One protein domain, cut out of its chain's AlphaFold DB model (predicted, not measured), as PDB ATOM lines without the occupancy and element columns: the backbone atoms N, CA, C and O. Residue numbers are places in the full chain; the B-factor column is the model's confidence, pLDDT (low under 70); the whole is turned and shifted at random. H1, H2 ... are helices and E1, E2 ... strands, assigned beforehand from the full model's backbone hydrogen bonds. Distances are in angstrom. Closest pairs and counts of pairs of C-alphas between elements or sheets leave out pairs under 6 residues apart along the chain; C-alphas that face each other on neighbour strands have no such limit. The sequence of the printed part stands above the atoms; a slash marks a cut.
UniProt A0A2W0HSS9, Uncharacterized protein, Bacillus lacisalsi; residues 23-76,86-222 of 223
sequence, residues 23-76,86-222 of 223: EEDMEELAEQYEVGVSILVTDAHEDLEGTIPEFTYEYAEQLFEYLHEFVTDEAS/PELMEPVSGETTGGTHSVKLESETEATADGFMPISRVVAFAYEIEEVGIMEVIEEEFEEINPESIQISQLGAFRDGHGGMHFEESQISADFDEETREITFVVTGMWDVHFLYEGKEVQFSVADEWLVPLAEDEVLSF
ATOM      1  N   GLU A  23      -8.239   4.031 170.794       91.50
ATOM      2  CA  GLU A  23      -8.591   5.399 170.400       91.50
ATOM      3  C   GLU A  23      -8.732   6.304 171.630       91.50
ATOM      4  O   GLU A  23      -8.090   7.346 171.689       91.50
ATOM      5  N   GLU A  24      -9.482   5.862 172.646       91.50
ATOM      6  CA  GLU A  24      -9.652   6.598 173.907       91.50
ATOM      7  C   GLU A  24      -8.324   6.777 174.662       91.50
ATOM      8  O   GLU A  24      -8.077   7.862 175.175       91.50
ATOM      9  N   ASP A  25      -7.455   5.759 174.696       93.56
ATOM     10  CA  ASP A  25      -6.133   5.855 175.334       93.56
ATOM     11  C   ASP A  25      -5.262   6.928 174.672       93.56
ATOM     12  O   ASP A  25      -4.643   7.744 175.352       93.56
ATOM     13  N   MET A  26      -5.197   6.936 173.336       93.38
ATOM     14  CA  MET A  26      -4.363   7.898 172.612       93.38
ATOM     15  C   MET A  26      -4.940   9.314 172.684       93.38
ATOM     16  O   MET A  26      -4.178  10.271 172.802       93.38
ATOM     17  N   GLU A  27      -6.267   9.463 172.642       91.50
ATOM     18  CA  GLU A  27      -6.928  10.752 172.873       91.50
ATOM     19  C   GLU A  27      -6.665  11.280 174.294       91.50
ATOM     20  O   GLU A  27      -6.369  12.465 174.448       91.50
ATOM     21  N   GLU A  28      -6.712  10.415 175.316       91.75
ATOM     22  CA  GLU A  28      -6.408  10.780 176.707       91.75
ATOM     23  C   GLU A  28      -4.954  11.246 176.852       91.75
ATOM     24  O   GLU A  28      -4.716  12.290 177.458       91.75
ATOM     25  N   LEU A  29      -3.991  10.551 176.234       92.44
ATOM     26  CA  LEU A  29      -2.589  10.986 176.213       92.44
ATOM     27  C   LEU A  29      -2.409  12.330 175.493       92.44
ATOM     28  O   LEU A  29      -1.713  13.208 176.002       92.44
ATOM     29  N   ALA A  30      -3.051  12.528 174.340       90.12
ATOM     30  CA  ALA A  30      -2.975  13.788 173.599       90.12
ATOM     31  C   ALA A  30      -3.499  14.974 174.412       90.12
ATOM     32  O   ALA A  30      -2.910  16.054 174.387       90.12
ATOM     33  N   GLU A  31      -4.604  14.772 175.136       89.75
ATOM     34  CA  GLU A  31      -5.184  15.785 176.013       89.75
ATOM     35  C   GLU A  31      -4.311  16.016 177.252       89.75
ATOM     36  O   GLU A  31      -4.032  17.166 177.588       89.75
ATOM     37  N   GLN A  32      -3.842  14.945 177.903       90.12
ATOM     38  CA  GLN A  32      -3.001  15.010 179.102       90.12
ATOM     39  C   GLN A  32      -1.712  15.796 178.859       90.12
ATOM     40  O   GLN A  32      -1.315  16.597 179.704       90.12
ATOM     41  N   TYR A  33      -1.075  15.557 177.717       87.94
ATOM     42  CA  TYR A  33       0.198  16.159 177.335       87.94
ATOM     43  C   TYR A  33       0.024  17.354 176.394       87.94
ATOM     44  O   TYR A  33       0.988  17.833 175.809       87.94
ATOM     45  N   GLU A  34      -1.204  17.848 176.225       86.56
ATOM     46  CA  GLU A  34      -1.521  19.022 175.403       86.56
ATOM     47  C   GLU A  34      -0.902  18.971 173.988       86.56
ATOM     48  O   GLU A  34      -0.634  20.000 173.362       86.56
ATOM     49  N   VAL A  35      -0.693  17.764 173.451       80.25
ATOM     50  CA  VAL A  35      -0.173  17.549 172.101       80.25
ATOM     51  C   VAL A  35      -1.341  17.841 171.169       80.25
ATOM     52  O   VAL A  35      -2.189  16.985 170.928       80.25
ATOM     53  N   GLY A  36      -1.447  19.098 170.724       66.19
ATOM     54  CA  GLY A  36      -2.581  19.679 169.991       66.19
ATOM     55  C   GLY A  36      -2.797  19.125 168.578       66.19
ATOM     56  O   GLY A  36      -2.912  19.888 167.617       66.19
ATOM     57  N   VAL A  37      -2.852  17.802 168.438       73.56
ATOM     58  CA  VAL A  37      -2.883  17.074 167.174       73.56
ATOM     59  C   VAL A  37      -4.151  16.251 167.022       73.56
ATOM     60  O   VAL A  37      -4.756  15.779 167.979       73.56
ATOM     61  N   SER A  38      -4.549  16.059 165.766       79.56
ATOM     62  CA  SER A  38      -5.541  15.046 165.421       79.56
ATOM     63  C   SER A  38      -4.829  13.703 165.338       79.56
ATOM     64  O   SER A  38      -4.023  13.504 164.429       79.56
ATOM     65  N   ILE A  39      -5.151  12.788 166.245       86.88
ATOM     66  CA  ILE A  39      -4.659  11.411 166.182       86.88
ATOM     67  C   ILE A  39      -5.574  10.593 165.281       86.88
ATOM     68  O   ILE A  39      -6.798  10.660 165.384       86.88
ATOM     69  N   LEU A  40      -4.975   9.831 164.373       89.81
ATOM     70  CA  LEU A  40      -5.664   8.830 163.579       89.81
ATOM     71  C   LEU A  40      -5.363   7.449 164.161       89.81
ATOM     72  O   LEU A  40      -4.207   7.031 164.178       89.81
ATOM     73  N   VAL A  41      -6.408   6.744 164.598       88.25
ATOM     74  CA  VAL A  41      -6.313   5.352 165.053       88.25
ATOM     75  C   VAL A  41      -7.107   4.456 164.106       88.25
ATOM     76  O   VAL A  41      -8.323   4.593 163.968       88.25
ATOM     77  N   THR A  42      -6.433   3.530 163.426       88.88
ATOM     78  CA  THR A  42      -7.046   2.618 162.445       88.88
ATOM     79  C   THR A  42      -6.727   1.157 162.737       88.88
ATOM     80  O   THR A  42      -5.837   0.829 163.514       88.88
ATOM     81  N   ASP A  43      -7.494   0.237 162.145       86.25
ATOM     82  CA  ASP A  43      -7.120  -1.181 162.158       86.25
ATOM     83  C   ASP A  43      -5.759  -1.359 161.478       86.25
ATOM     84  O   ASP A  43      -5.568  -0.859 160.369       86.25
ATOM     85  N   ALA A  44      -4.842  -2.089 162.119       77.88
ATOM     86  CA  ALA A  44      -3.545  -2.371 161.525       77.88
ATOM     87  C   ALA A  44      -3.712  -3.153 160.217       77.88
ATOM     88  O   ALA A  44      -4.410  -4.173 160.149       77.88
ATOM     89  N   HIS A  45      -3.051  -2.686 159.164       74.00
ATOM     90  CA  HIS A  45      -2.941  -3.457 157.935       74.00
ATOM     91  C   HIS A  45      -1.995  -4.650 158.159       74.00
ATOM     92  O   HIS A  45      -0.879  -4.464 158.636       74.00
ATOM     93  N   GLU A  46      -2.405  -5.868 157.768       66.31
ATOM     94  CA  GLU A  46      -1.573  -7.091 157.879       66.31
ATOM     95  C   GLU A  46      -0.193  -6.928 157.206       66.31
ATOM     96  O   GLU A  46       0.778  -7.572 157.591       66.31
ATOM     97  N   ASP A  47      -0.097  -6.031 156.221       68.25
ATOM     98  CA  ASP A  47       1.124  -5.742 155.467       68.25
ATOM     99  C   ASP A  47       2.119  -4.834 156.223       68.25
ATOM    100  O   ASP A  47       3.264  -4.695 155.787       68.25
ATOM    101  N   LEU A  48       1.696  -4.202 157.326       61.38
ATOM    102  CA  LEU A  48       2.512  -3.277 158.125       61.38
ATOM    103  C   LEU A  48       3.166  -3.946 159.344       61.38
ATOM    104  O   LEU A  48       4.119  -3.387 159.900       61.38
ATOM    105  N   GLU A  49       2.728  -5.150 159.730       59.78
ATOM    106  CA  GLU A  49       3.339  -5.916 160.823       59.78
ATOM    107  C   GLU A  49       4.834  -6.158 160.552       59.78
ATOM    108  O   GLU A  49       5.235  -6.791 159.573       59.78
ATOM    109  N   GLY A  50       5.682  -5.632 161.439       64.12
ATOM    110  CA  GLY A  50       7.141  -5.719 161.329       64.12
ATOM    111  C   GLY A  50       7.803  -4.624 160.488       64.12
ATOM    112  O   GLY A  50       9.024  -4.658 160.329       64.12
ATOM    113  N   THR A  51       7.039  -3.655 159.970       74.50
ATOM    114  CA  THR A  51       7.582  -2.457 159.294       74.50
ATOM    115  C   THR A  51       7.540  -1.203 160.164       74.50
ATOM    116  O   THR A  51       8.448  -0.379 160.080       74.50
ATOM    117  N   ILE A  52       6.535  -1.098 161.031       82.75
ATOM    118  CA  ILE A  52       6.382  -0.054 162.049       82.75
ATOM    119  C   ILE A  52       6.532  -0.676 163.446       82.75
ATOM    120  O   ILE A  52       6.236  -1.866 163.616       82.75
ATOM    121  N   PRO A  53       7.053   0.064 164.437       86.12
ATOM    122  CA  PRO A  53       7.266  -0.473 165.778       86.12
ATOM    123  C   PRO A  53       5.943  -0.647 166.528       86.12
ATOM    124  O   PRO A  53       4.992   0.097 166.305       86.12
ATOM    125  N   GLU A  54       5.908  -1.604 167.450       88.75
ATOM    126  CA  GLU A  54       4.803  -1.788 168.393       88.75
ATOM    127  C   GLU A  54       5.181  -1.181 169.744       88.75
ATOM    128  O   GLU A  54       6.252  -1.480 170.280       88.75
ATOM    129  N   PHE A  55       4.318  -0.318 170.273       88.62
ATOM    130  CA  PHE A  55       4.503   0.376 171.543       88.62
ATOM    131  C   PHE A  55       3.564  -0.184 172.611       88.62
ATOM    132  O   PHE A  55       2.438  -0.595 172.327       88.62
ATOM    133  N   THR A  56       4.037  -0.190 173.858       89.38
ATOM    134  CA  THR A  56       3.167  -0.360 175.029       89.38
ATOM    135  C   THR A  56       2.533   0.980 175.394       89.38
ATOM    136  O   THR A  56       2.957   2.022 174.892       89.38
ATOM    137  N   TYR A  57       1.548   0.963 176.294       89.94
ATOM    138  CA  TYR A  57       0.957   2.200 176.803       89.94
ATOM    139  C   TYR A  57       2.024   3.096 177.441       89.94
ATOM    140  O   TYR A  57       2.107   4.269 177.110       89.94
ATOM    141  N   GLU A  58       2.894   2.534 178.286       88.31
ATOM    142  CA  GLU A  58       3.956   3.289 178.964       88.31
ATOM    143  C   GLU A  58       4.929   3.928 177.969       88.31
ATOM    144  O   GLU A  58       5.435   5.022 178.193       88.31
ATOM    145  N   TYR A  59       5.187   3.250 176.849       85.88
ATOM    146  CA  TYR A  59       6.052   3.778 175.804       85.88
ATOM    147  C   TYR A  59       5.367   4.898 175.011       85.88
ATOM    148  O   TYR A  59       5.999   5.900 174.684       85.88
ATOM    149  N   ALA A  60       4.076   4.741 174.703       88.56
ATOM    150  CA  ALA A  60       3.287   5.808 174.102       88.56
ATOM    151  C   ALA A  60       3.223   7.020 175.045       88.56
ATOM    152  O   ALA A  60       3.508   8.128 174.616       88.56
ATOM    153  N   GLU A  61       2.959   6.819 176.334       88.56
ATOM    154  CA  GLU A  61       2.949   7.878 177.350       88.56
ATOM    155  C   GLU A  61       4.270   8.660 177.373       88.56
ATOM    156  O   GLU A  61       4.248   9.880 177.238       88.56
ATOM    157  N   GLN A  62       5.417   7.971 177.418       83.62
ATOM    158  CA  GLN A  62       6.744   8.605 177.351       83.62
ATOM    159  C   GLN A  62       6.958   9.401 176.058       83.62
ATOM    160  O   GLN A  62       7.601  10.448 176.064       83.62
ATOM    161  N   LEU A  63       6.416   8.927 174.936       84.38
ATOM    162  CA  LEU A  63       6.460   9.658 173.675       84.38
ATOM    163  C   LEU A  63       5.620  10.943 173.721       84.38
ATOM    164  O   LEU A  63       6.070  11.979 173.237       84.38
ATOM    165  N   PHE A  64       4.413  10.888 174.278       87.25
ATOM    166  CA  PHE A  64       3.566  12.073 174.433       87.25
ATOM    167  C   PHE A  64       4.172  13.075 175.419       87.25
ATOM    168  O   PHE A  64       4.179  14.267 175.124       87.25
ATOM    169  N   GLU A  65       4.746  12.598 176.524       84.38
ATOM    170  CA  GLU A  65       5.518  13.410 177.469       84.38
ATOM    171  C   GLU A  65       6.689  14.101 176.776       84.38
ATOM    172  O   GLU A  65       6.814  15.320 176.859       84.38
ATOM    173  N   TYR A  66       7.476  13.352 176.001       77.44
ATOM    174  CA  TYR A  66       8.567  13.918 175.218       77.44
ATOM    175  C   TYR A  66       8.063  14.991 174.251       77.44
ATOM    176  O   TYR A  66       8.595  16.093 174.210       77.44
ATOM    177  N   LEU A  67       7.029  14.705 173.459       80.69
ATOM    178  CA  LEU A  67       6.501  15.681 172.506       80.69
ATOM    179  C   LEU A  67       5.961  16.926 173.206       80.69
ATOM    180  O   LEU A  67       6.130  18.019 172.679       80.69
ATOM    181  N   HIS A  68       5.357  16.782 174.384       81.75
ATOM    182  CA  HIS A  68       4.954  17.917 175.200       81.75
ATOM    183  C   HIS A  68       6.157  18.736 175.631       81.75
ATOM    184  O   HIS A  68       6.213  19.913 175.296       81.75
ATOM    185  N   GLU A  69       7.126  18.135 176.320       75.06
ATOM    186  CA  GLU A  69       8.317  18.845 176.788       75.06
ATOM    187  C   GLU A  69       9.008  19.553 175.622       75.06
ATOM    188  O   GLU A  69       9.233  20.748 175.688       75.06
ATOM    189  N   PHE A  70       9.228  18.866 174.502       69.75
ATOM    190  CA  PHE A  70      10.024  19.386 173.390       69.75
ATOM    191  C   PHE A  70       9.329  20.420 172.511       69.75
ATOM    192  O   PHE A  70      10.022  21.244 171.912       69.75
ATOM    193  N   VAL A  71       8.002  20.354 172.398       70.81
ATOM    194  CA  VAL A  71       7.203  21.316 171.621       70.81
ATOM    195  C   VAL A  71       6.762  22.484 172.495       70.81
ATOM    196  O   VAL A  71       6.615  23.590 171.991       70.81
ATOM    197  N   THR A  72       6.554  22.269 173.797       65.00
ATOM    198  CA  THR A  72       6.176  23.338 174.736       65.00
ATOM    199  C   THR A  72       7.361  24.035 175.386       65.00
ATOM    200  O   THR A  72       7.159  25.115 175.939       65.00
ATOM    201  N   ASP A  73       8.596  23.547 175.201       60.44
ATOM    202  CA  ASP A  73       9.825  24.340 175.400       60.44
ATOM    203  C   ASP A  73       9.955  25.490 174.363       60.44
ATOM    204  O   ASP A  73      11.041  25.987 174.062       60.44
ATOM    205  N   GLU A  74       8.829  25.977 173.821       45.97
ATOM    206  CA  GLU A  74       8.647  27.362 173.400       45.97
ATOM    207  C   GLU A  74       8.962  28.305 174.589       45.97
ATOM    208  O   GLU A  74       8.043  28.756 175.269       45.97
ATOM    209  N   ALA A  75      10.238  28.623 174.858       38.22
ATOM    210  CA  ALA A  75      10.730  29.949 175.299       38.22
ATOM    211  C   ALA A  75      12.004  29.919 176.170       38.22
ATOM    212  O   ALA A  75      11.955  30.192 177.368       38.22
ATOM    213  N   SER A  76      13.175  29.879 175.541       39.12
ATOM    214  CA  SER A  76      14.320  30.690 176.003       39.12
ATOM    215  C   SER A  76      14.543  31.933 175.128       39.12
ATOM    216  O   SER A  76      15.538  32.638 175.262       39.12
ATOM    217  N   PRO A  86      24.297  23.295 173.978       64.38
ATOM    218  CA  PRO A  86      24.639  22.661 172.714       64.38
ATOM    219  C   PRO A  86      26.037  22.041 172.775       64.38
ATOM    220  O   PRO A  86      27.011  22.716 173.090       64.38
ATOM    221  N   GLU A  87      26.166  20.764 172.407       65.56
ATOM    222  CA  GLU A  87      27.474  20.101 172.354       65.56
ATOM    223  C   GLU A  87      28.007  20.077 170.914       65.56
ATOM    224  O   GLU A  87      27.431  19.439 170.022       65.56
ATOM    225  N   LEU A  88      29.132  20.760 170.683       67.00
ATOM    226  CA  LEU A  88      29.900  20.669 169.442       67.00
ATOM    227  C   LEU A  88      30.633  19.328 169.358       67.00
ATOM    228  O   LEU A  88      31.504  19.015 170.168       67.00
ATOM    229  N   MET A  89      30.343  18.560 168.312       67.31
ATOM    230  CA  MET A  89      31.136  17.383 167.972       67.31
ATOM    231  C   MET A  89      32.468  17.797 167.325       67.31
ATOM    232  O   MET A  89      32.518  18.758 166.547       67.31
ATOM    233  N   GLU A  90      33.539  17.045 167.620       56.81
ATOM    234  CA  GLU A  90      34.882  17.287 167.066       56.81
ATOM    235  C   GLU A  90      34.837  17.444 165.531       56.81
ATOM    236  O   GLU A  90      34.155  16.670 164.846       56.81
ATOM    237  N   PRO A  91      35.573  18.416 164.959       55.62
ATOM    238  CA  PRO A  91      35.541  18.684 163.527       55.62
ATOM    239  C   PRO A  91      35.991  17.480 162.706       55.62
ATOM    240  O   PRO A  91      36.971  16.795 163.019       55.62
ATOM    241  N   VAL A  92      35.369  17.306 161.541       51.03
ATOM    242  CA  VAL A  92      35.844  16.363 160.522       51.03
ATOM    243  C   VAL A  92      36.986  17.013 159.728       51.03
ATOM    244  O   VAL A  92      36.834  17.283 158.547       51.03
ATOM    245  N   SER A  93      38.122  17.283 160.383       48.62
ATOM    246  CA  SER A  93      39.382  17.837 159.838       48.62
ATOM    247  C   SER A  93      39.279  19.075 158.919       48.62
ATOM    248  O   SER A  93      38.738  19.000 157.819       48.62
ATOM    249  N   GLY A  94      39.949  20.177 159.267       44.31
ATOM    250  CA  GLY A  94      40.191  21.298 158.348       44.31
ATOM    251  C   GLY A  94      41.667  21.704 158.324       44.31
ATOM    252  O   GLY A  94      42.261  21.899 159.373       44.31
ATOM    253  N   GLU A  95      42.268  21.827 157.134       47.66
ATOM    254  CA  GLU A  95      43.593  22.457 156.922       47.66
ATOM    255  C   GLU A  95      43.444  23.922 156.421       47.66
ATOM    256  O   GLU A  95      44.337  24.453 155.758       47.66
ATOM    257  N   THR A  96      42.300  24.581 156.666       54.12
ATOM    258  CA  THR A  96      41.904  25.879 156.063       54.12
ATOM    259  C   THR A  96      41.128  26.785 157.035       54.12
ATOM    260  O   THR A  96      40.772  26.334 158.114       54.12
ATOM    261  N   THR A  97      40.829  28.038 156.641       62.56
ATOM    262  CA  THR A  97      40.034  29.086 157.348       62.56
ATOM    263  C   THR A  97      38.553  28.731 157.578       62.56
ATOM    264  O   THR A  97      37.677  29.589 157.523       62.56
ATOM    265  N   GLY A  98      38.252  27.454 157.786       64.75
ATOM    266  CA  GLY A  98      36.904  26.916 157.878       64.75
ATOM    267  C   GLY A  98      36.913  25.422 158.185       64.75
ATOM    268  O   GLY A  98      37.942  24.750 158.051       64.75
ATOM    269  N   GLY A  99      35.753  24.900 158.564       70.38
ATOM    270  CA  GLY A  99      35.591  23.522 159.014       70.38
ATOM    271  C   GLY A  99      34.171  22.997 158.831       70.38
ATOM    272  O   GLY A  99      33.291  23.667 158.289       70.38
ATOM    273  N   THR A 100      33.949  21.758 159.260       71.62
ATOM    274  CA  THR A 100      32.629  21.117 159.284       71.62
ATOM    275  C   THR A 100      32.391  20.559 160.675       71.62
ATOM    276  O   THR A 100      33.198  19.762 161.158       71.62
ATOM    277  N   HIS A 101      31.279  20.964 161.280       75.44
ATOM    278  CA  HIS A 101      30.871  20.558 162.618       75.44
ATOM    279  C   HIS A 101      29.458  19.996 162.618       75.44
ATOM    280  O   HIS A 101      28.691  20.100 161.655       75.44
ATOM    281  N   SER A 102      29.119  19.373 163.736       71.88
ATOM    282  CA  SER A 102      27.744  19.074 164.086       71.88
ATOM    283  C   SER A 102      27.511  19.504 165.523       71.88
ATOM    284  O   SER A 102      28.358  19.251 166.375       71.88
ATOM    285  N   VAL A 103      26.382  20.152 165.774       71.38
ATOM    286  CA  VAL A 103      25.922  20.479 167.122       71.38
ATOM    287  C   VAL A 103      24.796  19.531 167.470       71.38
ATOM    288  O   VAL A 103      23.864  19.356 166.680       71.38
ATOM    289  N   LYS A 104      24.899  18.903 168.637       71.12
ATOM    290  CA  LYS A 104      23.877  18.022 169.189       71.12
ATOM    291  C   LYS A 104      23.156  18.744 170.321       71.12
ATOM    292  O   LYS A 104      23.798  19.245 171.236       71.12
ATOM    293  N   LEU A 105      21.830  18.731 170.272       67.88
ATOM    294  CA  LEU A 105      20.976  18.985 171.425       67.88
ATOM    295  C   LEU A 105      20.400  17.639 171.829       67.88
ATOM    296  O   LEU A 105      19.588  17.047 171.108       67.88
ATOM    297  N   GLU A 106      20.893  17.120 172.943       65.44
ATOM    298  CA  GLU A 106      20.346  15.924 173.557       65.44
ATOM    299  C   GLU A 106      19.331  16.335 174.613       65.44
ATOM    300  O   GLU A 106      19.542  17.274 175.374       65.44
ATOM    301  N   SER A 107      18.209  15.632 174.624       60.28
ATOM    302  CA  SER A 107      17.220  15.778 175.675       60.28
ATOM    303  C   SER A 107      17.799  15.443 177.050       60.28
ATOM    304  O   SER A 107      18.536  14.466 177.182       60.28
ATOM    305  N   GLU A 108      17.403  16.195 178.080       56.94
ATOM    306  CA  GLU A 108      17.698  15.843 179.475       56.94
ATOM    307  C   GLU A 108      16.948  14.583 179.946       56.94
ATOM    308  O   GLU A 108      17.257  14.045 181.013       56.94
ATOM    309  N   THR A 109      15.972  14.086 179.176       56.03
ATOM    310  CA  THR A 109      15.233  12.869 179.513       56.03
ATOM    311  C   THR A 109      16.202  11.685 179.565       56.03
ATOM    312  O   THR A 109      16.706  11.225 178.541       56.03
ATOM    313  N   GLU A 110      16.472  11.165 180.767       52.84
ATOM    314  CA  GLU A 110      17.348  10.006 180.944       52.84
ATOM    315  C   GLU A 110      16.792   8.781 180.206       52.84
ATOM    316  O   GLU A 110      15.599   8.471 180.269       52.84
ATOM    317  N   ALA A 111      17.683   8.026 179.554       56.09
ATOM    318  CA  ALA A 111      17.321   6.747 178.960       56.09
ATOM    319  C   ALA A 111      16.695   5.829 180.023       56.09
ATOM    320  O   ALA A 111      17.321   5.514 181.043       56.09
ATOM    321  N   THR A 112      15.462   5.382 179.795       56.59
ATOM    322  CA  THR A 112      14.759   4.554 180.778       56.59
ATOM    323  C   THR A 112      15.249   3.108 180.713       56.59
ATOM    324  O   THR A 112      15.730   2.616 179.688       56.59
ATOM    325  N   ALA A 113      15.115   2.382 181.828       49.41
ATOM    326  CA  ALA A 113      15.495   0.968 181.911       49.41
ATOM    327  C   ALA A 113      14.746   0.074 180.899       49.41
ATOM    328  O   ALA A 113      15.219  -1.023 180.592       49.41
ATOM    329  N   ASP A 114      13.622   0.562 180.368       56.38
ATOM    330  CA  ASP A 114      12.771  -0.119 179.392       56.38
ATOM    331  C   ASP A 114      13.175   0.164 177.933       56.38
ATOM    332  O   ASP A 114      12.536  -0.319 177.000       56.38
ATOM    333  N   GLY A 115      14.292   0.867 177.720       57.09
ATOM    334  CA  GLY A 115      14.892   1.049 176.400       57.09
ATOM    335  C   GLY A 115      14.390   2.272 175.640       57.09
ATOM    336  O   GLY A 115      14.637   2.349 174.435       57.09
ATOM    337  N   PHE A 116      13.739   3.223 176.321       61.25
ATOM    338  CA  PHE A 116      13.532   4.559 175.771       61.25
ATOM    339  C   PHE A 116      14.896   5.274 175.687       61.25
ATOM    340  O   PHE A 116      15.653   5.310 176.652       61.25
ATOM    341  N   MET A 117      15.246   5.761 174.504       62.41
ATOM    342  CA  MET A 117      16.478   6.408 174.097       62.41
ATOM    343  C   MET A 117      16.130   7.876 173.840       62.41
ATOM    344  O   MET A 117      15.222   8.143 173.047       62.41
ATOM    345  N   PRO A 118      16.850   8.816 174.466       64.00
ATOM    346  CA  PRO A 118      16.613  10.233 174.264       64.00
ATOM    347  C   PRO A 118      16.692  10.563 172.773       64.00
ATOM    348  O   PRO A 118      17.588  10.102 172.061       64.00
ATOM    349  N   ILE A 119      15.743  11.351 172.284       67.44
ATOM    350  CA  ILE A 119      15.812  11.866 170.921       67.44
ATOM    351  C   ILE A 119      16.858  12.979 170.901       67.44
ATOM    352  O   ILE A 119      16.850  13.879 171.739       67.44
ATOM    353  N   SER A 120      17.762  12.895 169.930       68.81
ATOM    354  CA  SER A 120      18.794  13.903 169.700       68.81
ATOM    355  C   SER A 120      18.466  14.720 168.456       68.81
ATOM    356  O   SER A 120      18.220  14.146 167.389       68.81
ATOM    357  N   ARG A 121      18.498  16.048 168.582       74.44
ATOM    358  CA  ARG A 121      18.446  16.989 167.454       74.44
ATOM    359  C   ARG A 121      19.882  17.309 167.054       74.44
ATOM    360  O   ARG A 121      20.673  17.719 167.898       74.44
ATOM    361  N   VAL A 122      20.237  17.104 165.790       73.19
ATOM    362  CA  VAL A 122      21.591  17.387 165.297       73.19
ATOM    363  C   VAL A 122      21.525  18.394 164.164       73.19
ATOM    364  O   VAL A 122      20.789  18.168 163.210       73.19
ATOM    365  N   VAL A 123      22.316  19.464 164.250       76.06
ATOM    366  CA  VAL A 123      22.555  20.411 163.153       76.06
ATOM    367  C   VAL A 123      23.972  20.209 162.640       76.06
ATOM    368  O   VAL A 123      24.935  20.478 163.353       76.06
ATOM    369  N   ALA A 124      24.111  19.743 161.403       79.19
ATOM    370  CA  ALA A 124      25.387  19.689 160.699       79.19
ATOM    371  C   ALA A 124      25.573  20.948 159.850       79.19
ATOM    372  O   ALA A 124      24.638  21.382 159.178       79.19
ATOM    373  N   PHE A 125      26.774  21.524 159.869       80.12
ATOM    374  CA  PHE A 125      27.091  22.729 159.107       80.12
ATOM    375  C   PHE A 125      28.572  22.801 158.732       80.12
ATOM    376  O   PHE A 125      29.447  22.260 159.412       80.12
ATOM    377  N   ALA A 126      28.850  23.510 157.644       78.44
ATOM    378  CA  ALA A 126      30.184  23.952 157.270       78.44
ATOM    379  C   ALA A 126      30.293  25.466 157.466       78.44
ATOM    380  O   ALA A 126      29.335  26.188 157.179       78.44
ATOM    381  N   TYR A 127      31.455  25.942 157.909       78.00
ATOM    382  CA  TYR A 127      31.716  27.368 158.098       78.00
ATOM    383  C   TYR A 127      33.005  27.812 157.401       78.00
ATOM    384  O   TYR A 127      33.951  27.032 157.280       78.00
ATOM    385  N   GLU A 128      33.036  29.064 156.955       77.88
ATOM    386  CA  GLU A 128      34.222  29.742 156.422       77.88
ATOM    387  C   GLU A 128      34.329  31.143 157.040       77.88
ATOM    388  O   GLU A 128      33.338  31.868 157.132       77.88
ATOM    389  N   ILE A 129      35.533  31.512 157.478       75.19
ATOM    390  CA  ILE A 129      35.843  32.846 158.001       75.19
ATOM    391  C   ILE A 129      36.272  33.715 156.818       75.19
ATOM    392  O   ILE A 129      37.332  33.479 156.232       75.19
ATOM    393  N   GLU A 130      35.458  34.704 156.444       65.25
ATOM    394  CA  GLU A 130      35.746  35.534 155.262       65.25
ATOM    395  C   GLU A 130      36.780  36.631 155.564       65.25
ATOM    396  O   GLU A 130      37.642  36.924 154.731       65.25
ATOM    397  N   GLU A 131      36.734  37.212 156.765       62.12
ATOM    398  CA  GLU A 131      37.625  38.294 157.192       62.12
ATOM    399  C   GLU A 131      38.151  38.019 158.609       62.12
ATOM    400  O   GLU A 131      37.390  37.898 159.565       62.12
ATOM    401  N   VAL A 132      39.478  37.891 158.739       60.53
ATOM    402  CA  VAL A 132      40.160  37.680 160.026       60.53
ATOM    403  C   VAL A 132      40.800  38.991 160.463       60.53
ATOM    404  O   VAL A 132      41.798  39.432 159.879       60.53
ATOM    405  N   GLY A 133      40.280  39.592 161.530       56.50
ATOM    406  CA  GLY A 133      41.034  40.572 162.295       56.50
ATOM    407  C   GLY A 133      42.083  39.840 163.130       56.50
ATOM    408  O   GLY A 133      41.744  39.169 164.095       56.50
ATOM    409  N   ILE A 134      43.368  39.943 162.783       55.94
ATOM    410  CA  ILE A 134      44.430  39.442 163.672       55.94
ATOM    411  C   ILE A 134      44.588  40.455 164.805       55.94
ATOM    412  O   ILE A 134      45.107  41.557 164.594       55.94
ATOM    413  N   MET A 135      44.149  40.094 166.009       51.00
ATOM    414  CA  MET A 135      44.465  40.855 167.210       51.00
ATOM    415  C   MET A 135      45.791  40.323 167.767       51.00
ATOM    416  O   MET A 135      45.852  39.239 168.333       51.00
ATOM    417  N   GLU A 136      46.891  41.060 167.566       49.38
ATOM    418  CA  GLU A 136      48.176  40.711 168.188       49.38
ATOM    419  C   GLU A 136      48.046  40.818 169.717       49.38
ATOM    420  O   GLU A 136      48.095  41.915 170.285       49.38
ATOM    421  N   VAL A 137      47.906  39.680 170.399       49.81
ATOM    422  CA  VAL A 137      48.001  39.622 171.858       49.81
ATOM    423  C   VAL A 137      49.477  39.725 172.239       49.81
ATOM    424  O   VAL A 137      50.280  38.803 172.079       49.81
ATOM    425  N   ILE A 138      49.871  40.902 172.724       50.47
ATOM    426  CA  ILE A 138      51.184  41.115 173.333       50.47
ATOM    427  C   ILE A 138      51.137  40.468 174.718       50.47
ATOM    428  O   ILE A 138      50.682  41.112 175.656       50.47
ATOM    429  N   GLU A 139      51.608  39.220 174.795       52.44
ATOM    430  CA  GLU A 139      52.024  38.422 175.970       52.44
ATOM    431  C   GLU A 139      51.425  36.996 175.916       52.44
ATOM    432  O   GLU A 139      50.336  36.750 176.407       52.44
ATOM    433  N   GLU A 140      52.218  36.070 175.346       49.69
ATOM    434  CA  GLU A 140      52.086  34.591 175.343       49.69
ATOM    435  C   GLU A 140      51.314  33.920 174.172       49.69
ATOM    436  O   GLU A 140      50.148  33.579 174.273       49.69
ATOM    437  N   GLU A 141      52.048  33.670 173.072       47.97
ATOM    438  CA  GLU A 141      51.977  32.520 172.127       47.97
ATOM    439  C   GLU A 141      50.630  31.994 171.567       47.97
ATOM    440  O   GLU A 141      50.629  30.911 170.983       47.97
ATOM    441  N   PHE A 142      49.525  32.737 171.617       47.38
ATOM    442  CA  PHE A 142      48.294  32.367 170.902       47.38
ATOM    443  C   PHE A 142      47.804  33.517 170.009       47.38
ATOM    444  O   PHE A 142      47.634  34.644 170.468       47.38
ATOM    445  N   GLU A 143      47.628  33.242 168.711       54.44
ATOM    446  CA  GLU A 143      46.915  34.136 167.794       54.44
ATOM    447  C   GLU A 143      45.414  33.968 168.065       54.44
ATOM    448  O   GLU A 143      44.858  32.902 167.813       54.44
ATOM    449  N   GLU A 144      44.766  34.992 168.622       57.09
ATOM    450  CA  GLU A 144      43.313  35.003 168.808       57.09
ATOM    451  C   GLU A 144      42.649  35.408 167.485       57.09
ATOM    452  O   GLU A 144      42.908  36.492 166.945       57.09
ATOM    453  N   ILE A 145      41.834  34.510 166.930       63.22
ATOM    454  CA  ILE A 145      41.097  34.744 165.687       63.22
ATOM    455  C   ILE A 145      39.846  35.540 166.026       63.22
ATOM    456  O   ILE A 145      38.967  35.050 166.724       63.22
ATOM    457  N   ASN A 146      39.763  36.759 165.499       66.81
ATOM    458  CA  ASN A 146      38.606  37.628 165.655       66.81
ATOM    459  C   ASN A 146      37.894  37.745 164.292       66.81
ATOM    460  O   ASN A 146      38.277  38.613 163.497       66.81
ATOM    461  N   PRO A 147      36.939  36.851 163.959       63.28
ATOM    462  CA  PRO A 147      36.246  36.896 162.673       63.28
ATOM    463  C   PRO A 147      35.410  38.177 162.571       63.28
ATOM    464  O   PRO A 147      34.724  38.547 163.519       63.28
ATOM    465  N   GLU A 148      35.445  38.874 161.438       67.38
ATOM    466  CA  GLU A 148      34.483  39.958 161.170       67.38
ATOM    467  C   GLU A 148      33.161  39.391 160.626       67.38
ATOM    468  O   GLU A 148      32.098  39.932 160.909       67.38
ATOM    469  N   SER A 149      33.211  38.252 159.923       67.94
ATOM    470  CA  SER A 149      32.037  37.491 159.489       67.94
ATOM    471  C   SER A 149      32.318  35.986 159.447       67.94
ATOM    472  O   SER A 149      33.446  35.543 159.202       67.94
ATOM    473  N   ILE A 150      31.265  35.193 159.660       70.62
ATOM    474  CA  ILE A 150      31.270  33.735 159.509       70.62
ATOM    475  C   ILE A 150      30.197  33.362 158.487       70.62
ATOM    476  O   ILE A 150      29.009  33.606 158.694       70.62
ATOM    477  N   GLN A 151      30.601  32.748 157.376       74.19
ATOM    478  CA  GLN A 151      29.658  32.190 156.416       74.19
ATOM    479  C   GLN A 151      29.309  30.759 156.810       74.19
ATOM    480  O   GLN A 151      30.195  29.916 156.905       74.19
ATOM    481  N   ILE A 152      28.017  30.465 156.957       77.12
ATOM    482  CA  ILE A 152      27.514  29.124 157.272       77.12
ATOM    483  C   ILE A 152      26.847  28.518 156.037       77.12
ATOM    484  O   ILE A 152      26.085  29.168 155.320       77.12
ATOM    485  N   SER A 153      27.141  27.250 155.771       68.94
ATOM    486  CA  SER A 153      26.628  26.512 154.620       68.94
ATOM    487  C   SER A 153      26.427  25.029 154.942       68.94
ATOM    488  O   SER A 153      26.756  24.569 156.030       68.94
ATOM    489  N   GLN A 154      25.878  24.274 153.982       62.88
ATOM    490  CA  GLN A 154      25.666  22.820 154.097       62.88
ATOM    491  C   GLN A 154      24.890  22.411 155.356       62.88
ATOM    492  O   GLN A 154      25.212  21.418 156.002       62.88
ATOM    493  N   LEU A 155      23.863  23.200 155.674       70.19
ATOM    494  CA  LEU A 155      22.957  22.951 156.780       70.19
ATOM    495  C   LEU A 155      22.190  21.645 156.558       70.19
ATOM    496  O   LEU A 155      21.641  21.420 155.477       70.19
ATOM    497  N   GLY A 156      22.146  20.806 157.586       60.25
ATOM    498  CA  GLY A 156      21.240  19.670 157.634       60.25
ATOM    499  C   GLY A 156      20.838  19.359 159.063       60.25
ATOM    500  O   GLY A 156      21.705  19.247 159.931       60.25
ATOM    501  N   ALA A 157      19.539  19.190 159.290       58.09
ATOM    502  CA  ALA A 157      19.030  18.620 160.522       58.09
ATOM    503  C   ALA A 157      18.794  17.118 160.357       58.09
ATOM    504  O   ALA A 157      18.206  16.655 159.376       58.09
ATOM    505  N   PHE A 158      19.230  16.330 161.332       64.25
ATOM    506  CA  PHE A 158      18.813  14.938 161.416       64.25
ATOM    507  C   PHE A 158      18.603  14.517 162.859       64.25
ATOM    508  O   PHE A 158      19.032  15.166 163.813       64.25
ATOM    509  N   ARG A 159      17.899  13.400 162.986       65.69
ATOM    510  CA  ARG A 159      17.531  12.799 164.251       65.69
ATOM    511  C   ARG A 159      18.295  11.501 164.432       65.69
ATOM    512  O   ARG A 159      18.321  10.675 163.518       65.69
ATOM    513  N   ASP A 160      18.812  11.302 165.632       59.09
ATOM    514  CA  ASP A 160      19.153   9.975 166.138       59.09
ATOM    515  C   ASP A 160      18.092   9.575 167.181       59.09
ATOM    516  O   ASP A 160      17.757  10.378 168.058       59.09
ATOM    517  N   GLY A 161      17.463   8.402 167.033       57.22
ATOM    518  CA  GLY A 161      16.404   7.968 167.955       57.22
ATOM    519  C   GLY A 161      15.428   6.894 167.451       57.22
ATOM    520  O   GLY A 161      15.584   6.296 166.388       57.22
ATOM    521  N   HIS A 162      14.397   6.651 168.268       65.56
ATOM    522  CA  HIS A 162      13.401   5.574 168.177       65.56
ATOM    523  C   HIS A 162      12.728   5.314 166.831       65.56
ATOM    524  O   HIS A 162      12.275   6.232 166.155       65.56
ATOM    525  N   GLY A 163      12.506   4.039 166.503       68.25
ATOM    526  CA  GLY A 163      11.615   3.673 165.402       68.25
ATOM    527  C   GLY A 163      10.222   4.294 165.569       68.25
ATOM    528  O   GLY A 163       9.778   4.512 166.693       68.25
ATOM    529  N   GLY A 164       9.535   4.561 164.457       76.38
ATOM    530  CA  GLY A 164       8.151   5.056 164.465       76.38
ATOM    531  C   GLY A 164       7.995   6.565 164.625       76.38
ATOM    532  O   GLY A 164       6.876   7.047 164.714       76.38
ATOM    533  N   MET A 165       9.088   7.326 164.625       81.06
ATOM    534  CA  MET A 165       9.029   8.776 164.448       81.06
ATOM    535  C   MET A 165       9.999   9.212 163.362       81.06
ATOM    536  O   MET A 165      11.088   8.650 163.212       81.06
ATOM    537  N   HIS A 166       9.632  10.248 162.635       81.38
ATOM    538  CA  HIS A 166      10.475  10.888 161.646       81.38
ATOM    539  C   HIS A 166      10.322  12.396 161.773       81.38
ATOM    540  O   HIS A 166       9.217  12.870 161.987       81.38
ATOM    541  N   PHE A 167      11.420  13.136 161.663       81.19
ATOM    542  CA  PHE A 167      11.348  14.584 161.545       81.19
ATOM    543  C   PHE A 167      11.513  14.954 160.076       81.19
ATOM    544  O   PHE A 167      12.560  14.668 159.488       81.19
ATOM    545  N   GLU A 168      10.487  15.567 159.497       83.56
ATOM    546  CA  GLU A 168      10.551  16.156 158.167       83.56
ATOM    547  C   GLU A 168      10.949  17.631 158.301       83.56
ATOM    548  O   GLU A 168      10.155  18.482 158.714       83.56
ATOM    549  N   GLU A 169      12.210  17.927 157.970       83.81
ATOM    550  CA  GLU A 169      12.723  19.297 157.910       83.81
ATOM    551  C   GLU A 169      11.996  20.074 156.805       83.81
ATOM    552  O   GLU A 169      11.965  19.660 155.644       83.81
ATOM    553  N   SER A 170      11.440  21.232 157.162       83.88
ATOM    554  CA  SER A 170      10.833  22.155 156.201       83.88
ATOM    555  C   SER A 170      11.772  23.306 155.840       83.88
ATOM    556  O   SER A 170      11.829  23.724 154.679       83.88
ATOM    557  N   GLN A 171      12.522  23.806 156.825       84.25
ATOM    558  CA  GLN A 171      13.489  24.879 156.661       84.25
ATOM    559  C   GLN A 171      14.586  24.777 157.723       84.25
ATOM    560  O   GLN A 171      14.331  24.478 158.887       84.25
ATOM    561  N   ILE A 172      15.802  25.123 157.306       84.25
ATOM    562  CA  ILE A 172      16.939  25.366 158.184       84.25
ATOM    563  C   ILE A 172      17.635  26.665 157.766       84.25
ATOM    564  O   ILE A 172      17.814  26.942 156.575       84.25
ATOM    565  N   SER A 173      18.000  27.491 158.739       85.31
ATOM    566  CA  SER A 173      18.761  28.727 158.529       85.31
ATOM    567  C   SER A 173      19.748  28.954 159.660       85.31
ATOM    568  O   SER A 173      19.561  28.433 160.755       85.31
ATOM    569  N   ALA A 174      20.782  29.744 159.392       85.69
ATOM    570  CA  ALA A 174      21.747  30.171 160.389       85.69
ATOM    571  C   ALA A 174      22.022  31.669 160.232       85.69
ATOM    572  O   ALA A 174      22.016  32.171 159.104       85.69
ATOM    573  N   ASP A 175      22.256  32.348 161.347       84.94
ATOM    574  CA  ASP A 175      22.595  33.769 161.416       84.94
ATOM    575  C   ASP A 175      23.739  33.982 162.414       84.94
ATOM    576  O   ASP A 175      23.850  33.233 163.385       84.94
ATOM    577  N   PHE A 176      24.593  34.971 162.160       82.69
ATOM    578  CA  PHE A 176      25.677  35.372 163.060       82.69
ATOM    579  C   PHE A 176      25.425  36.804 163.527       82.69
ATOM    580  O   PHE A 176      25.372  37.720 162.703       82.69
ATOM    581  N   ASP A 177      25.286  36.991 164.838       84.12
ATOM    582  CA  ASP A 177      25.119  38.308 165.448       84.12
ATOM    583  C   ASP A 177      26.496  38.892 165.795       84.12
ATOM    584  O   ASP A 177      27.197  38.418 166.687       84.12
ATOM    585  N   GLU A 178      26.899  39.944 165.080       78.69
ATOM    586  CA  GLU A 178      28.187  40.616 165.289       78.69
ATOM    587  C   GLU A 178      28.299  41.312 166.662       78.69
ATOM    588  O   GLU A 178      29.414  41.535 167.142       78.69
ATOM    589  N   GLU A 179      27.177  41.688 167.290       81.19
ATOM    590  CA  GLU A 179      27.156  42.362 168.594       81.19
ATOM    591  C   GLU A 179      27.309  41.365 169.746       81.19
ATOM    592  O   GLU A 179      28.065  41.644 170.684       81.19
ATOM    593  N   THR A 180      26.610  40.225 169.691       82.50
ATOM    594  CA  THR A 180      26.684  39.182 170.737       82.50
ATOM    595  C   THR A 180      27.754  38.133 170.474       82.50
ATOM    596  O   THR A 180      28.185  37.478 171.420       82.50
ATOM    597  N   ARG A 181      28.249  38.039 169.231       80.06
ATOM    598  CA  ARG A 181      29.233  37.043 168.774       80.06
ATOM    599  C   ARG A 181      28.689  35.612 168.846       80.06
ATOM    600  O   ARG A 181      29.429  34.658 169.078       80.06
ATOM    601  N   GLU A 182      27.383  35.470 168.629       83.06
ATOM    602  CA  GLU A 182      26.663  34.199 168.667       83.06
ATOM    603  C   GLU A 182      26.200  33.792 167.267       83.06
ATOM    604  O   GLU A 182      25.732  34.603 166.464       83.06
ATOM    605  N   ILE A 183      26.298  32.499 166.988       82.81
ATOM    606  CA  ILE A 183      25.706  31.852 165.827       82.81
ATOM    607  C   ILE A 183      24.387  31.228 166.269       82.81
ATOM    608  O   ILE A 183      24.366  30.400 167.174       82.81
ATOM    609  N   THR A 184      23.287  31.575 165.609       85.06
ATOM    610  CA  THR A 184      21.973  30.977 165.878       85.06
ATOM    611  C   THR A 184      21.514  30.153 164.689       85.06
ATOM    612  O   THR A 184      21.344  30.680 163.590       85.06
ATOM    613  N   PHE A 185      21.245  28.868 164.910       83.75
ATOM    614  CA  PHE A 185      20.550  28.018 163.946       83.75
ATOM    615  C   PHE A 185      19.058  27.980 164.262       83.75
ATOM    616  O   PHE A 185      18.673  27.813 165.415       83.75
ATOM    617  N   VAL A 186      18.227  28.087 163.230       85.31
ATOM    618  CA  VAL A 186      16.771  27.934 163.307       85.31
ATOM    619  C   VAL A 186      16.376  26.758 162.430       85.31
ATOM    620  O   VAL A 186      16.682  26.756 161.234       85.31
ATOM    621  N   VAL A 187      15.700  25.772 163.013       82.75
ATOM    622  CA  VAL A 187      15.186  24.593 162.311       82.75
ATOM    623  C   VAL A 187      13.685  24.525 162.528       82.75
ATOM    624  O   VAL A 187      13.226  24.555 163.665       82.75
ATOM    625  N   THR A 188      12.926  24.402 161.445       84.88
ATOM    626  CA  THR A 188      11.474  24.225 161.500       84.88
ATOM    627  C   THR A 188      11.055  23.003 160.705       84.88
ATOM    628  O   THR A 188      11.558  22.730 159.606       84.88
ATOM    629  N   GLY A 189      10.086  22.262 161.223       84.38
ATOM    630  CA  GLY A 189       9.587  21.069 160.556       84.38
ATOM    631  C   GLY A 189       8.423  20.429 161.285       84.38
ATOM    632  O   GLY A 189       7.690  21.075 162.037       84.38
ATOM    633  N   MET A 190       8.231  19.146 161.011       86.12
ATOM    634  CA  MET A 190       7.175  18.351 161.621       86.12
ATOM    635  C   MET A 190       7.698  16.983 162.039       86.12
ATOM    636  O   MET A 190       8.415  16.320 161.294       86.12
ATOM    637  N   TRP A 191       7.290  16.538 163.221       84.44
ATOM    638  CA  TRP A 191       7.385  15.147 163.629       84.44
ATOM    639  C   TRP A 191       6.229  14.369 163.036       84.44
ATOM    640  O   TRP A 191       5.086  14.645 163.374       84.44
ATOM    641  N   ASP A 192       6.521  13.372 162.216       87.81
ATOM    642  CA  ASP A 192       5.583  12.336 161.815       87.81
ATOM    643  C   ASP A 192       5.757  11.120 162.714       87.81
ATOM    644  O   ASP A 192       6.819  10.491 162.742       87.81
ATOM    645  N   VAL A 193       4.702  10.774 163.442       88.38
ATOM    646  CA  VAL A 193       4.672   9.661 164.386       88.38
ATOM    647  C   VAL A 193       3.769   8.563 163.847       88.38
ATOM    648  O   VAL A 193       2.642   8.821 163.428       88.38
ATOM    649  N   HIS A 194       4.274   7.333 163.851       90.69
ATOM    650  CA  HIS A 194       3.599   6.161 163.323       90.69
ATOM    651  C   HIS A 194       4.052   4.878 164.042       90.69
ATOM    652  O   HIS A 194       5.196   4.434 163.897       90.69
ATOM    653  N   PHE A 195       3.141   4.255 164.791       90.56
ATOM    654  CA  PHE A 195       3.390   3.014 165.531       90.56
ATOM    655  C   PHE A 195       2.135   2.135 165.642       90.56
ATOM    656  O   PHE A 195       1.032   2.543 165.285       90.56
ATOM    657  N   LEU A 196       2.316   0.911 166.144       91.56
ATOM    658  CA  LEU A 196       1.242  -0.011 166.510       91.56
ATOM    659  C   LEU A 196       0.986   0.023 168.020       91.56
ATOM    660  O   LEU A 196       1.929  -0.076 168.799       91.56
ATOM    661  N   TYR A 197      -0.278   0.082 168.431       91.44
ATOM    662  CA  TYR A 197      -0.712  -0.054 169.823       91.44
ATOM    663  C   TYR A 197      -1.940  -0.964 169.899       91.44
ATOM    664  O   TYR A 197      -2.944  -0.724 169.231       91.44
ATOM    665  N   GLU A 198      -1.836  -2.061 170.653       90.56
ATOM    666  CA  GLU A 198      -2.881  -3.093 170.785       90.56
ATOM    667  C   GLU A 198      -3.496  -3.565 169.442       90.56
ATOM    668  O   GLU A 198      -4.701  -3.806 169.320       90.56
ATOM    669  N   GLY A 199      -2.665  -3.708 168.401       87.50
ATOM    670  CA  GLY A 199      -3.105  -4.126 167.060       87.50
ATOM    671  C   GLY A 199      -3.812  -3.034 166.246       87.50
ATOM    672  O   GLY A 199      -4.447  -3.332 165.229       87.50
ATOM    673  N   LYS A 200      -3.719  -1.777 166.683       90.44
ATOM    674  CA  LYS A 200      -4.159  -0.590 165.946       90.44
ATOM    675  C   LYS A 200      -2.966   0.205 165.458       90.44
ATOM    676  O   LYS A 200      -1.962   0.309 166.151       90.44
ATOM    677  N   GLU A 201      -3.101   0.765 164.271       91.81
ATOM    678  CA  GLU A 201      -2.175   1.749 163.726       91.81
ATOM    679  C   GLU A 201      -2.515   3.113 164.318       91.81
ATOM    680  O   GLU A 201      -3.672   3.533 164.268       91.81
ATOM    681  N   VAL A 202      -1.518   3.772 164.899       91.38
ATOM    682  CA  VAL A 202      -1.620   5.121 165.449       91.38
ATOM    683  C   VAL A 202      -0.715   6.024 164.629       91.38
ATOM    684  O   VAL A 202       0.487   5.768 164.520       91.38
ATOM    685  N   GLN A 203      -1.296   7.080 164.061       91.88
ATOM    686  CA  GLN A 203      -0.576   8.068 163.272       91.88
ATOM    687  C   GLN A 203      -0.985   9.489 163.652       91.88
ATOM    688  O   GLN A 203      -2.173   9.800 163.763       91.88
ATOM    689  N   PHE A 204      -0.001  10.370 163.793       90.56
ATOM    690  CA  PHE A 204      -0.215  11.806 163.942       90.56
ATOM    691  C   PHE A 204       1.051  12.579 163.573       90.56
ATOM    692  O   PHE A 204       2.131  11.995 163.470       90.56
ATOM    693  N   SER A 205       0.912  13.896 163.403       89.06
ATOM    694  CA  SER A 205       2.053  14.771 163.151       89.06
ATOM    695  C   SER A 205       2.015  16.010 164.035       89.06
ATOM    696  O   SER A 205       0.949  16.602 164.209       89.06
ATOM    697  N   VAL A 206       3.172  16.422 164.556       86.06
ATOM    698  CA  VAL A 206       3.335  17.580 165.448       86.06
ATOM    699  C   VAL A 206       4.301  18.572 164.804       86.06
ATOM    700  O   VAL A 206       5.383  18.177 164.385       86.06
ATOM    701  N   ALA A 207       3.920  19.845 164.694       84.44
ATOM    702  CA  ALA A 207       4.845  20.884 164.242       84.44
ATOM    703  C   ALA A 207       5.872  21.191 165.336       84.44
ATOM    704  O   ALA A 207       5.523  21.182 166.514       84.44
ATOM    705  N   ASP A 208       7.109  21.461 164.937       81.25
ATOM    706  CA  ASP A 208       8.197  21.760 165.863       81.25
ATOM    707  C   ASP A 208       9.160  22.785 165.246       81.25
ATOM    708  O   ASP A 208       9.427  22.780 164.037       81.25
ATOM    709  N   GLU A 209       9.652  23.682 166.091       81.56
ATOM    710  CA  GLU A 209      10.635  24.714 165.778       81.56
ATOM    711  C   GLU A 209      11.640  24.757 166.923       81.56
ATOM    712  O   GLU A 209      11.265  24.894 168.084       81.56
ATOM    713  N   TRP A 210      12.927  24.668 166.598       76.12
ATOM    714  CA  TRP A 210      13.975  24.775 167.603       76.12
ATOM    715  C   TRP A 210      15.121  25.673 167.168       76.12
ATOM    716  O   TRP A 210      15.423  25.843 165.980       76.12
ATOM    717  N   LEU A 211      15.768  26.230 168.187       76.69
ATOM    718  CA  LEU A 211      16.902  27.128 168.076       76.69
ATOM    719  C   LEU A 211      18.141  26.477 168.667       76.69
ATOM    720  O   LEU A 211      18.066  25.775 169.673       76.69
ATOM    721  N   VAL A 212      19.282  26.747 168.048       77.25
ATOM    722  CA  VAL A 212      20.582  26.308 168.543       77.25
ATOM    723  C   VAL A 212      21.498  27.524 168.581       77.25
ATOM    724  O   VAL A 212      22.004  27.909 167.526       77.25
ATOM    725  N   PRO A 213      21.659  28.184 169.737       78.12
ATOM    726  CA  PRO A 213      22.691  29.198 169.898       78.12
ATOM    727  C   PRO A 213      24.054  28.514 170.024       78.12
ATOM    728  O   PRO A 213      24.150  27.395 170.519       78.12
ATOM    729  N   LEU A 214      25.111  29.171 169.584       79.31
ATOM    730  CA  LEU A 214      26.474  28.687 169.731       79.31
ATOM    731  C   LEU A 214      27.404  29.889 169.791       79.31
ATOM    732  O   LEU A 214      27.303  30.776 168.939       79.31
ATOM    733  N   ALA A 215      28.300  29.939 170.770       80.62
ATOM    734  CA  ALA A 215      29.251  31.039 170.830       80.62
ATOM    735  C   ALA A 215      30.330  30.853 169.749       80.62
ATOM    736  O   ALA A 215      30.729  29.732 169.417       80.62
ATOM    737  N   GLU A 216      30.792  31.951 169.143       77.12
ATOM    738  CA  GLU A 216      31.785  31.862 168.065       77.12
ATOM    739  C   GLU A 216      33.089  31.196 168.516       77.12
ATOM    740  O   GLU A 216      33.730  30.493 167.735       77.12
ATOM    741  N   ASP A 217      33.490  31.401 169.772       72.69
ATOM    742  CA  ASP A 217      34.739  30.895 170.324       72.69
ATOM    743  C   ASP A 217      34.688  29.378 170.481       72.69
ATOM    744  O   ASP A 217      35.705  28.717 170.291       72.69
ATOM    745  N   GLU A 218      33.510  28.800 170.707       74.25
ATOM    746  CA  GLU A 218      33.326  27.352 170.703       74.25
ATOM    747  C   GLU A 218      33.586  26.760 169.310       74.25
ATOM    748  O   GLU A 218      34.299  25.761 169.193       74.25
ATOM    749  N   VAL A 219      33.113  27.413 168.241       71.12
ATOM    750  CA  VAL A 219      33.397  27.006 166.847       71.12
ATOM    751  C   VAL A 219      34.871  27.197 166.500       71.12
ATOM    752  O   VAL A 219      35.480  26.349 165.846       71.12
ATOM    753  N   LEU A 220      35.460  28.310 166.934       69.56
ATOM    754  CA  LEU A 220      36.835  28.679 166.601       69.56
ATOM    755  C   LEU A 220      37.896  27.995 167.465       69.56
ATOM    756  O   LEU A 220      39.045  27.916 167.041       69.56
ATOM    757  N   SER A 221      37.537  27.456 168.634       62.06
ATOM    758  CA  SER A 221      38.459  26.755 169.545       62.06
ATOM    759  C   SER A 221      39.113  25.510 168.936       62.06
ATOM    760  O   SER A 221      40.104  24.999 169.462       62.06
ATOM    761  N   PHE A 222      38.574  25.028 167.815       54.31
ATOM    762  CA  PHE A 222      39.083  23.888 167.067       54.31
ATOM    763  C   PHE A 222      40.002  24.265 165.890       54.31
ATOM    764  O   PHE A 222      40.350  23.385 165.093       54.31
TER     765      PHE A 222
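This is residues 23 to 76 and 86 to 222 of the 223 residues of an uncharacterized protein of Bacillus lacisalsi (UniProt A0A2W0HSS9). Picture a long rod made of two antiparallel sheets, partly face to face as a sandwich and shifted along the rod, with H1 and H2 over one face of the larger sheet toward one end. Toward the other end lie the smaller sheet and short H3, and residues 137 to 142, the tip between E3 and E4, stick out. The 191 printed residues hold three named helices and seven named strands, in the order H1 E1 H2 E2 E3 E4 E5 E6 E7 H3; the sheets run E1 - E7 - E6 - E5 and E2 - E3 - E4, and the class is mixed. The whole is loose, with a radius of gyration of the C-alphas of 21.0 A and spans of 71 by 31 by 31 A.

Start at E7, residues 200 to 215, an inner strand between E1, residues 40 to 43, and E6, residues 182 to 197. Look for N 42 and O 201 at 2.9 A, and N 191 and O 206 at 2.8 A. Beyond E6 comes edge strand E5, residues 165 to 177, with N 173 and O 186 at 2.9 A; E5, E6 and E7 form a meander, each strand the antiparallel neighbour of the one before. A second meander is E2, residues 98 to 106, E3, residues 120 to 135, and E4, residues 144 to 160; find N 103 and O 123 at 2.8 A, and N 126 and O 153 at 2.8 A. The two sheets make a sandwich, two sheets face to face, their strands at 15 degrees. The closest C-alphas of E4 and E5 are those of Leu 155 and Ile 172, 6.6 A apart. H2, residues 57 to 72, is on the larger sheet at a height of 9.6 A, along the strands at 23 degrees to E6 on the local plane. H1, residues 23 to 32, is on the same face; it and H2 only just touch, with 3 pairs of C-alphas within 8 A, the closest those of Leu 29 and Glu 61, 6.5 A. H3, residues 216 to 220, stands at the level of the smaller sheet. In H1, H2 and H3 every O i to N i+4 pair is within hydrogen-bond range.

Find C-alpha 23 at (-8.591, 5.399, 170.400), where H1 begins. E7 runs 46.3 A from C-alpha 200 at (-4.159, -0.590, 165.946) to C-alpha 215 at (29.251, 31.039, 170.830); E6 spans 43.9 A, E3 37.3 A and H2 21.9 A. E4 bends by 93 degrees at residue 148.

The farthest C-alphas, of Glu 46 and Ile 138, are 73.1 A apart. Residues 77 to 85 are not printed, and C-alphas 76 and 86 are 13.5 A apart. The links E1 to H2 and E2 to E3 are long. The mean pLDDT of the printed part is 73.6, and 74 residues are under 70, among them 86 to 98 and 130 to 149.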